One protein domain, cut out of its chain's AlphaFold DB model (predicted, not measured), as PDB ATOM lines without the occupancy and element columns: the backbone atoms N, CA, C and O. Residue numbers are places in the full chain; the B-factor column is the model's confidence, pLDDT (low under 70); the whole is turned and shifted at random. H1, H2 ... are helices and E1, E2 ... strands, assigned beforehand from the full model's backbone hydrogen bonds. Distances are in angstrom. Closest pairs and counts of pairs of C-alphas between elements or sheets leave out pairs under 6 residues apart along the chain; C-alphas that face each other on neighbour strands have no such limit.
ATOM      1  N   ALA A  20      32.748 -52.858 -37.300       67.12
ATOM      2  CA  ALA A  20      32.767 -53.938 -38.277       67.12
ATOM      3  C   ALA A  20      34.115 -53.911 -39.006       67.12
ATOM      4  O   ALA A  20      34.411 -52.970 -39.742       67.12
ATOM      5  N   ILE A  21      34.952 -54.918 -38.771       67.75
ATOM      6  CA  ILE A  21      36.249 -55.050 -39.445       67.75
ATOM      7  C   ILE A  21      35.980 -55.544 -40.869       67.75
ATOM      8  O   ILE A  21      35.190 -56.471 -41.056       67.75
ATOM      9  N   ARG A  22      36.579 -54.895 -41.873       63.56
ATOM     10  CA  ARG A  22      36.468 -55.320 -43.271       63.56
ATOM     11  C   ARG A  22      37.723 -56.095 -43.648       63.56
ATOM     12  O   ARG A  22      38.786 -55.507 -43.788       63.56
ATOM     13  N   GLU A  23      37.578 -57.394 -43.855       58.41
ATOM     14  CA  GLU A  23      38.625 -58.243 -44.427       58.41
ATOM     15  C   GLU A  23      38.511 -58.217 -45.964       58.41
ATOM     16  O   GLU A  23      37.405 -58.091 -46.499       58.41
ATOM     17  N   LYS A  24      39.625 -58.293 -46.711       50.78
ATOM     18  CA  LYS A  24      39.546 -58.416 -48.180       50.78
ATOM     19  C   LYS A  24      39.100 -59.824 -48.564       50.78
ATOM     20  O   LYS A  24      39.571 -60.794 -47.978       50.78
ATOM     21  N   GLU A  25      38.334 -59.933 -49.648       50.81
ATOM     22  CA  GLU A  25      37.968 -61.222 -50.260       50.81
ATOM     23  C   GLU A  25      39.192 -62.039 -50.743       50.81
ATOM     24  O   GLU A  25      39.109 -63.258 -50.837       50.81
ATOM     25  N   ASP A  26      40.355 -61.403 -50.958       49.12
ATOM     26  CA  ASP A  26      41.608 -62.053 -51.392       49.12
ATOM     27  C   ASP A  26      42.542 -62.511 -50.243       49.12
ATOM     28  O   ASP A  26      43.726 -62.763 -50.468       49.12
ATOM     29  N   GLY A  27      42.071 -62.572 -48.990       48.56
ATOM     30  CA  GLY A  27      42.893 -63.023 -47.849       48.56
ATOM     31  C   GLY A  27      44.007 -62.050 -47.430       48.56
ATOM     32  O   GLY A  27      44.901 -62.411 -46.667       48.56
ATOM     33  N   GLY A  28      43.964 -60.815 -47.934       47.66
ATOM     34  CA  GLY A  28      44.810 -59.718 -47.477       47.66
ATOM     35  C   GLY A  28      44.157 -58.974 -46.316       47.66
ATOM     36  O   GLY A  28      42.988 -58.598 -46.391       47.66
ATOM     37  N   ASP A  29      44.922 -58.725 -45.260       56.56
ATOM     38  CA  ASP A  29      44.490 -57.929 -44.116       56.56
ATOM     39  C   ASP A  29      44.432 -56.449 -44.536       56.56
ATOM     40  O   ASP A  29      45.428 -55.718 -44.516       56.56
ATOM     41  N   VAL A  30      43.281 -56.001 -45.049       62.09
ATOM     42  CA  VAL A  30      43.067 -54.567 -45.233       62.09
ATOM     43  C   VAL A  30      42.791 -54.056 -43.840       62.09
ATOM     44  O   VAL A  30      41.727 -54.330 -43.303       62.09
ATOM     45  N   ARG A  31      43.754 -53.339 -43.259       75.81
ATOM     46  CA  ARG A  31      43.678 -52.677 -41.946       75.81
ATOM     47  C   ARG A  31      42.591 -51.590 -41.914       75.81
ATOM     48  O   ARG A  31      42.860 -50.427 -41.620       75.81
ATOM     49  N   GLN A  32      41.374 -51.940 -42.303       82.38
ATOM     50  CA  GLN A  32      40.229 -51.083 -42.504       82.38
ATOM     51  C   GLN A  32      39.085 -51.564 -41.623       82.38
ATOM     52  O   GLN A  32      38.713 -52.736 -41.604       82.38
ATOM     53  N   ALA A  33      38.494 -50.620 -40.906       80.75
ATOM     54  CA  ALA A  33      37.323 -50.874 -40.089       80.75
ATOM     55  C   ALA A  33      36.233 -49.866 -40.425       80.75
ATOM     56  O   ALA A  33      36.488 -48.677 -40.617       80.75
ATOM     57  N   GLU A  34      35.000 -50.349 -40.479       81.56
ATOM     58  CA  GLU A  34      33.819 -49.509 -40.497       81.56
ATOM     59  C   GLU A  34      33.352 -49.262 -39.059       81.56
ATOM     60  O   GLU A  34      33.148 -50.189 -38.272       81.56
ATOM     61  N   LEU A  35      33.175 -47.989 -38.723       79.25
ATOM     62  CA  LEU A  35      32.763 -47.512 -37.413       79.25
ATOM     63  C   LEU A  35      31.435 -46.772 -37.516       79.25
ATOM     64  O   LEU A  35      31.243 -45.947 -38.407       79.25
ATOM     65  N   SER A  36      30.540 -47.008 -36.559       76.69
ATOM     66  CA  SER A  36      29.374 -46.142 -36.352       76.69
ATOM     67  C   SER A  36      29.766 -44.950 -35.473       76.69
ATOM     68  O   SER A  36      30.061 -45.125 -34.290       76.69
ATOM     69  N   LEU A  37      29.776 -43.740 -36.039       72.19
ATOM     70  CA  LEU A  37      30.150 -42.502 -35.341       72.19
ATOM     71  C   LEU A  37      29.016 -41.938 -34.488       72.19
ATOM     72  O   LEU A  37      29.265 -41.306 -33.465       72.19
ATOM     73  N   SER A  38      27.769 -42.144 -34.892       69.69
ATOM     74  CA  SER A  38      26.619 -41.570 -34.201       69.69
ATOM     75  C   SER A  38      25.356 -42.394 -34.418       69.69
ATOM     76  O   SER A  38      25.278 -43.221 -35.328       69.69
ATOM     77  N   SER A  39      24.378 -42.187 -33.536       68.00
ATOM     78  CA  SER A  39      23.057 -42.810 -33.576       68.00
ATOM     79  C   SER A  39      22.001 -41.794 -33.158       68.00
ATOM     80  O   SER A  39      22.256 -40.979 -32.271       68.00
ATOM     81  N   GLU A  40      20.817 -41.850 -33.767       65.50
ATOM     82  CA  GLU A  40      19.646 -41.030 -33.411       65.50
ATOM     83  C   GLU A  40      18.973 -41.489 -32.094       65.50
ATOM     84  O   GLU A  40      17.915 -41.007 -31.697       65.50
ATOM     85  N   GLU A  41      19.588 -42.424 -31.366       63.41
ATOM     86  CA  GLU A  41      19.047 -42.905 -30.098       63.41
ATOM     87  C   GLU A  41      18.924 -41.758 -29.072       63.41
ATOM     88  O   GLU A  41      19.910 -41.056 -28.816       63.41
ATOM     89  N   PRO A  42      17.740 -41.545 -28.458       64.81
ATOM     90  CA  PRO A  42      17.525 -40.420 -27.559       64.81
ATOM     91  C   PRO A  42      18.475 -40.453 -26.359       64.81
ATOM     92  O   PRO A  42      18.352 -41.287 -25.456       64.81
ATOM     93  N   CYS A  43      19.388 -39.486 -26.291       60.75
ATOM     94  CA  CYS A  43      20.254 -39.323 -25.136       60.75
ATOM     95  C   CYS A  43      19.466 -38.627 -24.020       60.75
ATOM     96  O   CYS A  43      19.049 -37.469 -24.136       60.75
ATOM     97  N   ARG A  44      19.245 -39.338 -22.908       63.28
ATOM     98  CA  ARG A  44      18.560 -38.782 -21.734       63.28
ATOM     99  C   ARG A  44      19.469 -37.786 -21.020       63.28
ATOM    100  O   ARG A  44      20.488 -38.166 -20.438       63.28
ATOM    101  N   ARG A  45      19.066 -36.515 -21.005       67.81
ATOM    102  CA  ARG A  45      19.691 -35.452 -20.212       67.81
ATOM    103  C   ARG A  45      18.724 -34.936 -19.151       67.81
ATOM    104  O   ARG A  45      17.518 -35.163 -19.194       67.81
ATOM    105  N   TRP A  46      19.261 -34.218 -18.168       63.81
ATOM    106  CA  TRP A  46      18.489 -33.709 -17.029       63.81
ATOM    107  C   TRP A  46      17.432 -32.654 -17.417       63.81
ATOM    108  O   TRP A  46      16.536 -32.389 -16.621       63.81
ATOM    109  N   PHE A  47      17.509 -32.075 -18.622       67.81
ATOM    110  CA  PHE A  47      16.550 -31.094 -19.149       67.81
ATOM    111  C   PHE A  47      15.614 -31.648 -20.235       67.81
ATOM    112  O   PHE A  47      14.733 -30.927 -20.695       67.81
ATOM    113  N   GLY A  48      15.779 -32.904 -20.653       70.44
ATOM    114  CA  GLY A  48      14.987 -33.488 -21.733       70.44
ATOM    115  C   GLY A  48      15.717 -34.600 -22.477       70.44
ATOM    116  O   GLY A  48      16.855 -34.946 -22.158       70.44
ATOM    117  N   ASN A  49      15.034 -35.162 -23.469       71.56
ATOM    118  CA  ASN A  49      15.643 -36.096 -24.407       71.56
ATOM    119  C   ASN A  49      16.269 -35.283 -25.542       71.56
ATOM    120  O   ASN A  49      15.570 -34.511 -26.194       71.56
ATOM    121  N   GLU A  50      17.570 -35.447 -25.753       69.19
ATOM    122  CA  GLU A  50      18.273 -34.874 -26.897       69.19
ATOM    123  C   GLU A  50      18.401 -35.965 -27.958       69.19
ATOM    124  O   GLU A  50      18.963 -37.029 -27.694       69.19
ATOM    125  N   ILE A  51      17.821 -35.717 -29.128       73.88
ATOM    126  CA  ILE A  51      17.913 -36.597 -30.289       73.88
ATOM    127  C   ILE A  51      18.855 -35.916 -31.269       73.88
ATOM    128  O   ILE A  51      18.659 -34.745 -31.602       73.88
ATOM    129  N   LEU A  52      19.890 -36.632 -31.698       72.00
ATOM    130  CA  LEU A  52      20.804 -36.115 -32.702       72.00
ATOM    131  C   LEU A  52      20.160 -36.266 -34.083       72.00
ATOM    132  O   LEU A  52      19.953 -37.390 -34.531       72.00
ATOM    133  N   SER A  53      19.847 -35.153 -34.748       72.50
ATOM    134  CA  SER A  53      19.354 -35.190 -36.129       72.50
ATOM    135  C   SER A  53      20.465 -35.676 -37.062       72.50
ATOM    136  O   SER A  53      21.607 -35.226 -36.985       72.50
ATOM    137  N   HIS A  54      20.097 -36.619 -37.924       73.00
ATOM    138  CA  HIS A  54      20.937 -37.199 -38.969       73.00
ATOM    139  C   HIS A  54      20.428 -36.796 -40.360       73.00
ATOM    140  O   HIS A  54      20.500 -37.577 -41.304       73.00
ATOM    141  N   ASP A  55      19.858 -35.599 -40.484       70.94
ATOM    142  CA  ASP A  55      19.418 -35.067 -41.773       70.94
ATOM    143  C   ASP A  55      20.626 -34.559 -42.573       70.94
ATOM    144  O   ASP A  55      21.560 -33.998 -42.000       70.94
ATOM    145  N   ALA A  56      20.616 -34.732 -43.899       68.81
ATOM    146  CA  ALA A  56      21.749 -34.362 -44.757       68.81
ATOM    147  C   ALA A  56      22.137 -32.874 -44.642       68.81
ATOM    148  O   ALA A  56      23.307 -32.530 -44.746       68.81
ATOM    149  N   GLU A  57      21.170 -31.995 -44.365       70.50
ATOM    150  CA  GLU A  57      21.403 -30.559 -44.150       70.50
ATOM    151  C   GLU A  57      21.953 -30.232 -42.750       70.50
ATOM    152  O   GLU A  57      22.508 -29.156 -42.530       70.50
ATOM    153  N   ALA A  58      21.791 -31.146 -41.789       70.75
ATOM    154  CA  ALA A  58      22.236 -30.980 -40.407       70.75
ATOM    155  C   ALA A  58      23.648 -31.542 -40.160       70.75
ATOM    156  O   ALA A  58      24.227 -31.295 -39.098       70.75
ATOM    157  N   VAL A  59      24.207 -32.283 -41.123       71.75
ATOM    158  CA  VAL A  59      25.514 -32.931 -41.009       71.75
ATOM    159  C   VAL A  59      26.515 -32.299 -41.977       71.75
ATOM    160  O   VAL A  59      26.407 -32.446 -43.188       71.75
ATOM    161  N   ASP A  60      27.554 -31.667 -41.428       78.00
ATOM    162  CA  ASP A  60      28.721 -31.220 -42.193       78.00
ATOM    163  C   ASP A  60      29.852 -32.257 -42.089       78.00
ATOM    164  O   ASP A  60      30.503 -32.403 -41.048       78.00
ATOM    165  N   LEU A  61      30.064 -33.008 -43.174       79.50
ATOM    166  CA  LEU A  61      31.101 -34.040 -43.272       79.50
ATOM    167  C   LEU A  61      32.430 -33.515 -43.816       79.50
ATOM    168  O   LEU A  61      33.436 -34.224 -43.717       79.50
ATOM    169  N   SER A  62      32.473 -32.290 -44.349       79.12
ATOM    170  CA  SER A  62      33.642 -31.778 -45.069       79.12
ATOM    171  C   SER A  62      34.891 -31.779 -44.193       79.12
ATOM    172  O   SER A  62      35.955 -32.215 -44.623       79.12
ATOM    173  N   ARG A  63      34.756 -31.417 -42.911       78.31
ATOM    174  CA  ARG A  63      35.880 -31.422 -41.963       78.31
ATOM    175  C   ARG A  63      36.436 -32.822 -41.682       78.31
ATOM    176  O   ARG A  63      37.644 -32.976 -41.505       78.31
ATOM    177  N   LEU A  64      35.562 -33.825 -41.581       81.00
ATOM    178  CA  LEU A  64      35.973 -35.208 -41.326       81.00
ATOM    179  C   LEU A  64      36.622 -35.832 -42.561       81.00
ATOM    180  O   LEU A  64      37.544 -36.624 -42.413       81.00
ATOM    181  N   GLN A  65      36.170 -35.458 -43.755       80.00
ATOM    182  CA  GLN A  65      36.768 -35.913 -45.008       80.00
ATOM    183  C   GLN A  65      38.125 -35.244 -45.276       80.00
ATOM    184  O   GLN A  65      39.020 -35.883 -45.816       80.00
ATOM    185  N   GLU A  66      38.308 -33.984 -44.870       78.50
ATOM    186  CA  GLU A  66      39.544 -33.238 -45.133       78.50
ATOM    187  C   GLU A  66      40.681 -33.567 -44.146       78.50
ATOM    188  O   GLU A  66      41.830 -33.717 -44.556       78.50
ATOM    189  N   ILE A  67      40.392 -33.669 -42.840       79.50
ATOM    190  CA  ILE A  67      41.422 -33.799 -41.782       79.50
ATOM    191  C   ILE A  67      41.038 -34.874 -40.750       79.50
ATOM    192  O   ILE A  67      41.406 -34.809 -39.574       79.50
ATOM    193  N   GLY A  68      40.226 -35.853 -41.145       78.69
ATOM    194  CA  GLY A  68      39.776 -36.911 -40.248       78.69
ATOM    195  C   GLY A  68      40.931 -37.788 -39.773       78.69
ATOM    196  O   GLY A  68      41.403 -38.656 -40.504       78.69
ATOM    197  N   VAL A  69      41.342 -37.601 -38.518       84.69
ATOM    198  CA  VAL A  69      42.295 -38.474 -37.822       84.69
ATOM    199  C   VAL A  69      41.590 -39.284 -36.744       84.69
ATOM    200  O   VAL A  69      40.684 -38.802 -36.058       84.69
ATOM    201  N   VAL A  70      42.022 -40.529 -36.592       83.75
ATOM    202  CA  VAL A  70      41.516 -41.448 -35.580       83.75
ATOM    203  C   VAL A  70      42.451 -41.375 -34.382       83.75
ATOM    204  O   VAL A  70      43.658 -41.563 -34.510       83.75
ATOM    205  N   LEU A  71      41.887 -41.085 -33.211       83.88
ATOM    206  CA  LEU A  71      42.635 -40.931 -31.967       83.88
ATOM    207  C   LEU A  71      42.332 -42.071 -31.005       83.88
ATOM    208  O   LEU A  71      41.172 -42.457 -30.821       83.88
ATOM    209  N   PHE A  72      43.358 -42.546 -30.309       80.56
ATOM    210  CA  PHE A  72      43.156 -43.454 -29.191       80.56
ATOM    211  C   PHE A  72      42.790 -42.668 -27.930       80.56
ATOM    212  O   PHE A  72      43.502 -41.757 -27.521       80.56
ATOM    213  N   ASN A  73      41.684 -43.034 -27.278       79.12
ATOM    214  CA  ASN A  73      41.295 -42.485 -25.971       79.12
ATOM    215  C   ASN A  73      41.166 -40.940 -25.916       79.12
ATOM    216  O   ASN A  73      41.409 -40.335 -24.875       79.12
ATOM    217  N   HIS A  74      40.787 -40.290 -27.026       73.38
ATOM    218  CA  HIS A  74      40.740 -38.820 -27.160       73.38
ATOM    219  C   HIS A  74      42.077 -38.102 -26.908       73.38
ATOM    220  O   HIS A  74      42.100 -36.887 -26.689       73.38
ATOM    221  N   ASP A  75      43.185 -38.833 -26.957       78.19
ATOM    222  CA  ASP A  75      44.513 -38.264 -26.839       78.19
ATOM    223  C   ASP A  75      44.953 -37.736 -28.210       78.19
ATOM    224  O   ASP A  75      45.019 -38.483 -29.185       78.19
ATOM    225  N   ARG A  76      45.208 -36.427 -28.298       79.50
ATOM    226  CA  ARG A  76      45.621 -35.772 -29.550       79.50
ATOM    227  C   ARG A  76      47.044 -36.139 -29.952       79.50
ATOM    228  O   ARG A  76      47.382 -35.968 -31.118       79.50
ATOM    229  N   ASP A  77      47.832 -36.645 -29.008       82.38
ATOM    230  CA  ASP A  77      49.208 -37.066 -29.250       82.38
ATOM    231  C   ASP A  77      49.280 -38.542 -29.690       82.38
ATOM    232  O   ASP A  77      50.340 -39.007 -30.097       82.38
ATOM    233  N   ARG A  78      48.156 -39.280 -29.647       81.00
ATOM    234  CA  ARG A  78      48.065 -40.702 -30.028       81.00
ATOM    235  C   ARG A  78      47.132 -40.900 -31.213       81.00
ATOM    236  O   ARG A  78      45.952 -41.242 -31.063       81.00
ATOM    237  N   VAL A  79      47.686 -40.681 -32.396       84.94
ATOM    238  CA  VAL A  79      47.020 -40.936 -33.674       84.94
ATOM    239  C   VAL A  79      47.205 -42.406 -34.038       84.94
ATOM    240  O   VAL A  79      48.302 -42.932 -33.913       84.94
ATOM    241  N   ILE A  80      46.120 -43.072 -34.436       85.25
ATOM    242  CA  ILE A  80      46.110 -44.516 -34.738       85.25
ATOM    243  C   ILE A  80      45.722 -44.840 -36.180       85.25
ATOM    244  O   ILE A  80      45.684 -46.007 -36.574       85.25
ATOM    245  N   GLY A  81      45.343 -43.822 -36.942       86.12
ATOM    246  CA  GLY A  81      44.867 -43.998 -38.299       86.12
ATOM    247  C   GLY A  81      44.234 -42.748 -38.879       86.12
ATOM    248  O   GLY A  81      44.034 -41.725 -38.211       86.12
ATOM    249  N   ARG A  82      43.826 -42.885 -40.136       86.56
ATOM    250  CA  ARG A  82      43.119 -41.862 -40.907       86.56
ATOM    251  C   ARG A  82      41.721 -42.322 -41.295       86.56
ATOM    252  O   ARG A  82      41.458 -43.515 -41.464       86.56
ATOM    253  N   VAL A  83      40.823 -41.364 -41.471       85.69
ATOM    254  CA  VAL A  83      39.496 -41.608 -42.038       85.69
ATOM    255  C   VAL A  83      39.622 -41.650 -43.563       85.69
ATOM    256  O   VAL A  83      40.233 -40.766 -44.154       85.69
ATOM    257  N   LEU A  84      39.075 -42.690 -44.194       85.19
ATOM    258  CA  LEU A  84      39.050 -42.827 -45.654       85.19
ATOM    259  C   LEU A  84      37.782 -42.233 -46.256       85.19
ATOM    260  O   LEU A  84      37.841 -41.528 -47.255       85.19
ATOM    261  N   ASP A  85      36.640 -42.557 -45.658       85.12
ATOM    262  CA  ASP A  85      35.336 -42.140 -46.154       85.12
ATOM    263  C   ASP A  85      34.342 -42.031 -45.000       85.12
ATOM    264  O   ASP A  85      34.414 -42.789 -44.027       85.12
ATOM    265  N   VAL A  86      33.402 -41.098 -45.117       85.00
ATOM    266  CA  VAL A  86      32.302 -40.937 -44.164       85.00
ATOM    267  C   VAL A  86      31.007 -40.844 -44.938       85.00
ATOM    268  O   VAL A  86      30.853 -39.992 -45.809       85.00
ATOM    269  N   ARG A  87      30.056 -41.696 -44.562       82.88
ATOM    270  CA  ARG A  87      28.747 -41.810 -45.189       82.88
ATOM    271  C   ARG A  87      27.635 -41.703 -44.161       82.88
ATOM    272  O   ARG A  87      27.732 -42.211 -43.041       82.88
ATOM    273  N   LEU A  88      26.551 -41.067 -44.578       82.44
ATOM    274  CA  LEU A  88      25.296 -41.078 -43.852       82.44
ATOM    275  C   LEU A  88      24.493 -42.311 -44.270       82.44
ATOM    276  O   LEU A  88      24.202 -42.505 -45.446       82.44
ATOM    277  N   ASP A  89      24.157 -43.153 -43.302       80.00
ATOM    278  CA  ASP A  89      23.221 -44.254 -43.483       80.00
ATOM    279  C   ASP A  89      21.817 -43.729 -43.157       80.00
ATOM    280  O   ASP A  89      21.427 -43.647 -41.990       80.00
ATOM    281  N   GLU A  90      21.086 -43.310 -44.193       74.94
ATOM    282  CA  GLU A  90      19.733 -42.749 -44.063       74.94
ATOM    283  C   GLU A  90      18.728 -43.778 -43.535       74.94
ATOM    284  O   GLU A  90      17.810 -43.423 -42.797       74.94
ATOM    285  N   VAL A  91      18.931 -45.060 -43.861       74.94
ATOM    286  CA  VAL A  91      18.053 -46.160 -43.439       74.94
ATOM    287  C   VAL A  91      18.235 -46.440 -41.952       74.94
ATOM    288  O   VAL A  91      17.260 -46.581 -41.219       74.94
ATOM    289  N   ALA A  92      19.486 -46.501 -41.487       70.06
ATOM    290  CA  ALA A  92      19.780 -46.715 -40.075       70.06
ATOM    291  C   ALA A  92      19.733 -45.426 -39.235       70.06
ATOM    292  O   ALA A  92      19.806 -45.528 -38.010       70.06
ATOM    293  N   ARG A  93      19.647 -44.244 -39.869       74.31
ATOM    294  CA  ARG A  93      19.815 -42.911 -39.253       74.31
ATOM    295  C   ARG A  93      21.094 -42.837 -38.409       74.31
ATOM    296  O   ARG A  93      21.079 -42.459 -37.237       74.31
ATOM    297  N   LYS A  94      22.213 -43.266 -39.007       75.62
ATOM    298  CA  LYS A  94      23.541 -43.324 -38.369       75.62
ATOM    299  C   LYS A  94      24.616 -42.773 -39.290       75.62
ATOM    300  O   LYS A  94      24.573 -42.990 -40.497       75.62
ATOM    301  N   LEU A  95      25.629 -42.130 -38.718       78.94
ATOM    302  CA  LEU A  95      26.859 -41.842 -39.455       78.94
ATOM    303  C   LEU A  95      27.798 -43.032 -39.373       78.94
ATOM    304  O   LEU A  95      28.102 -43.516 -38.279       78.94
ATOM    305  N   ARG A  96      28.283 -43.476 -40.531       83.56
ATOM    306  CA  ARG A  96      29.308 -44.509 -40.633       83.56
ATOM    307  C   ARG A  96      30.574 -43.926 -41.232       83.56
ATOM    308  O   ARG A  96      30.515 -43.204 -42.220       83.56
ATOM    309  N   ALA A  97      31.714 -44.277 -40.663       83.75
ATOM    310  CA  ALA A  97      33.017 -43.916 -41.192       83.75
ATOM    311  C   ALA A  97      33.832 -45.170 -41.469       83.75
ATOM    312  O   ALA A  97      33.860 -46.093 -40.657       83.75
ATOM    313  N   THR A  98      34.507 -45.187 -42.609       86.38
ATOM    314  CA  THR A  98      35.528 -46.177 -42.928       86.38
ATOM    315  C   THR A  98      36.876 -45.582 -42.555       86.38
ATOM    316  O   THR A  98      37.244 -44.512 -43.041       86.38
ATOM    317  N   ILE A  99      37.603 -46.262 -41.677       86.44
ATOM    318  CA  ILE A  99      38.929 -45.852 -41.218       86.44
ATOM    319  C   ILE A  99      39.987 -46.830 -41.702       86.44
ATOM    320  O   ILE A  99      39.686 -48.001 -41.925       86.44
ATOM    321  N   GLN A 100      41.219 -46.349 -41.825       86.94
ATOM    322  CA  GLN A 100      42.404 -47.162 -42.056       86.94
ATOM    323  C   GLN A 100      43.387 -46.952 -40.907       86.94
ATOM    324  O   GLN A 100      43.711 -45.807 -40.589       86.94
ATOM    325  N   PHE A 101      43.844 -48.045 -40.298       86.19
ATOM    326  CA  PHE A 101      44.885 -47.999 -39.272       86.19
ATOM    327  C   PHE A 101      46.257 -47.764 -39.906       86.19
ATOM    328  O   PHE A 101      46.535 -48.267 -41.000       86.19
ATOM    329  N   ASP A 102      47.096 -47.009 -39.202       86.38
ATOM    330  CA  ASP A 102      48.493 -46.797 -39.582       86.38
ATOM    331  C   ASP A 102      49.357 -48.030 -39.255       86.38
ATOM    332  O   ASP A 102      48.931 -48.947 -38.549       86.38
ATOM    333  N   GLU A 103      50.581 -48.063 -39.786       83.88
ATOM    334  CA  GLU A 103      51.506 -49.202 -39.650       83.88
ATOM    335  C   GLU A 103      52.410 -49.119 -38.405       83.88
ATOM    336  O   GLU A 103      53.331 -49.921 -38.251       83.88
ATOM    337  N   ASP A 104      52.163 -48.152 -37.521       86.62
ATOM    338  CA  ASP A 104      52.943 -47.945 -36.302       86.62
ATOM    339  C   ASP A 104      52.751 -49.071 -35.279       86.62
ATOM    340  O   ASP A 104      51.693 -49.699 -35.191       86.62
ATOM    341  N   GLU A 105      53.744 -49.270 -34.408       86.12
ATOM    342  CA  GLU A 105      53.680 -50.287 -33.351       86.12
ATOM    343  C   GLU A 105      52.494 -50.073 -32.394       86.12
ATOM    344  O   GLU A 105      51.871 -51.035 -31.937       86.12
ATOM    345  N   GLU A 106      52.154 -48.819 -32.071       83.38
ATOM    346  CA  GLU A 106      50.991 -48.518 -31.228       83.38
ATOM    347  C   GLU A 106      49.670 -48.831 -31.947       83.38
ATOM    348  O   GLU A 106      48.773 -49.431 -31.342       83.38
ATOM    349  N   SER A 107      49.577 -48.490 -33.234       84.38
ATOM    350  CA  SER A 107      48.418 -48.744 -34.095       84.38
ATOM    351  C   SER A 107      48.186 -50.240 -34.290       84.38
ATOM    352  O   SER A 107      47.067 -50.715 -34.097       84.38
ATOM    353  N   GLU A 108      49.246 -51.013 -34.535       85.38
ATOM    354  CA  GLU A 108      49.193 -52.472 -34.675       85.38
ATOM    355  C   GLU A 108      48.704 -53.137 -33.380       85.38
ATOM    356  O   GLU A 108      47.802 -53.975 -33.384       85.38
ATOM    357  N   ARG A 109      49.212 -52.702 -32.221       85.62
ATOM    358  CA  ARG A 109      48.747 -53.220 -30.923       85.62
ATOM    359  C   ARG A 109      47.270 -52.938 -30.675       85.62
ATOM    360  O   ARG A 109      46.619 -53.703 -29.963       85.62
ATOM    361  N   ILE A 110      46.749 -51.826 -31.185       83.44
ATOM    362  CA  ILE A 110      45.333 -51.473 -31.070       83.44
ATOM    363  C   ILE A 110      44.509 -52.280 -32.069       83.44
ATOM    364  O   ILE A 110      43.479 -52.823 -31.672       83.44
ATOM    365  N   TYR A 111      44.994 -52.454 -33.296       82.94
ATOM    366  CA  TYR A 111      44.370 -53.292 -34.313       82.94
ATOM    367  C   TYR A 111      44.164 -54.728 -33.816       82.94
ATOM    368  O   TYR A 111      43.033 -55.201 -33.743       82.94
ATOM    369  N   GLN A 112      45.214 -55.366 -33.294       83.38
ATOM    370  CA  GLN A 112      45.133 -56.714 -32.712       83.38
ATOM    371  C   GLN A 112      44.141 -56.804 -31.537       83.38
ATOM    372  O   GLN A 112      43.472 -57.819 -31.319       83.38
ATOM    373  N   LYS A 113      43.986 -55.726 -30.760       82.81
ATOM    374  CA  LYS A 113      42.994 -55.666 -29.673       82.81
ATOM    375  C   LYS A 113      41.561 -55.496 -30.178       82.81
ATOM    376  O   LYS A 113      40.636 -55.952 -29.504       82.81
ATOM    377  N   VAL A 114      41.380 -54.832 -31.315       79.25
ATOM    378  CA  VAL A 114      40.089 -54.711 -32.002       79.25
ATOM    379  C   VAL A 114      39.720 -56.058 -32.630       79.25
ATOM    380  O   VAL A 114      38.622 -56.545 -32.371       79.25
ATOM    381  N   CYS A 115      40.657 -56.727 -33.313       78.62
ATOM    382  CA  CYS A 115      40.471 -58.076 -33.867       78.62
ATOM    383  C   CYS A 115      40.168 -59.121 -32.786       78.62
ATOM    384  O   CYS A 115      39.257 -59.929 -32.935       78.62
ATOM    385  N   SER A 116      40.860 -59.067 -31.643       77.94
ATOM    386  CA  SER A 116      40.568 -59.957 -30.506       77.94
ATOM    387  C   SER A 116      39.263 -59.620 -29.765       77.94
ATOM    388  O   SER A 116      38.911 -60.302 -28.804       77.94
ATOM    389  N   GLY A 117      38.545 -58.559 -30.157       69.88
ATOM    390  CA  GLY A 117      37.279 -58.144 -29.542       69.88
ATOM    391  C   GLY A 117      37.413 -57.555 -28.131       69.88
ATOM    392  O   GLY A 117      36.402 -57.264 -27.485       69.88
TER     393      GLY A 117
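Overview. This is residues 20 to 117 of the 170 residues of an uncharacterized protein of Selenomonas sp. oral taxon 136 (UniProt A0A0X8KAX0). A strongly twisted antiparallel sheet makes the body, with the long strands E2, E7 and E6 side by side and the short strands E1 and E5 at its edges; H2 packs on one face near the first residues of E6, and the short helix H1 runs alongside E6. The small hairpin of E3 and E4 lies away from this body at one end of the longest axis, and the loop of residues 23 to 31 lies toward the other. You have 98 printed residues, with two named helices and seven named strands in the order E1 E2 E3 E4 H1 E5 E6 E7 H2; the large sheet runs E1 - E2 - E7 - E6 - E5, and the class is mixed, helices and strands. The whole is only just loose, close to compact, with a radius of gyration of the C-alphas of 15.5 A, and spans 44 by 30 by 28 A.

Arrangement. Start at E1, residues 20 to 22, an edge strand that forms a hairpin with E2, residues 32 to 39; N 20 and O 34 are 2.9 A apart, within hydrogen-bond range. On E3, residues 43 to 45, and E4, residues 48 to 50, find a second hairpin, with N 43 and O 50 at 2.9 A. H1, residues 62 to 67, is on the large sheet at a height of 8.5 A, over E6, residues 79 to 89, and along it at 9 degrees on the local plane; their closest C-alphas, of Gln 65 and Asp 85, are 6.5 A apart. E5, residues 69 to 71, E6 and E7, residues 94 to 101, are a meander, each strand the antiparallel neighbour of the one before. Look at N 70 and O 81, 2.8 A, for E5 and E6; at N 87 and O 96, 2.8 A, for E6 and E7; and at N 35 and O 97, 2.8 A, for E2 and E7. H2, residues 105 to 115, is on one face, making two layers, helix on sheet, at a height of 8.8 A; it is only just over E6, with 3 of its C-alphas, and the closest pair, of Ile 80 and Ser 107, is 4.9 A apart. H1 and H2 are apart; in both, every O i to N i+4 pair is within hydrogen-bond range.

Along the chain. Find C-alpha 20 at (32.767, -53.938, -38.277), where E1 begins its 6.4 A. E2 covers 21.0 A, E3 and E4 6.3 A each, H1 8.7 A and E5 6.4 A. From C-alpha 79 at (47.020, -40.936, -33.674), E6 covers 26.0 A and bends by 62 degrees at residue 84. E7 covers 21.9 A, and H2 covers 15.3 A to C-alpha 115 at (40.471, -58.076, -33.867).

Size, cuts and confidence. The two C-alphas farthest apart, of Asp 26 and Phe 47, are 51.2 A apart. The printed part has no cut, and its one long link is E4 to H1, 11 residues. The mean pLDDT of the printed part is 75.6; look for values under 70 at residues 20 to 30, 38 to 47, 50, 56 and 117.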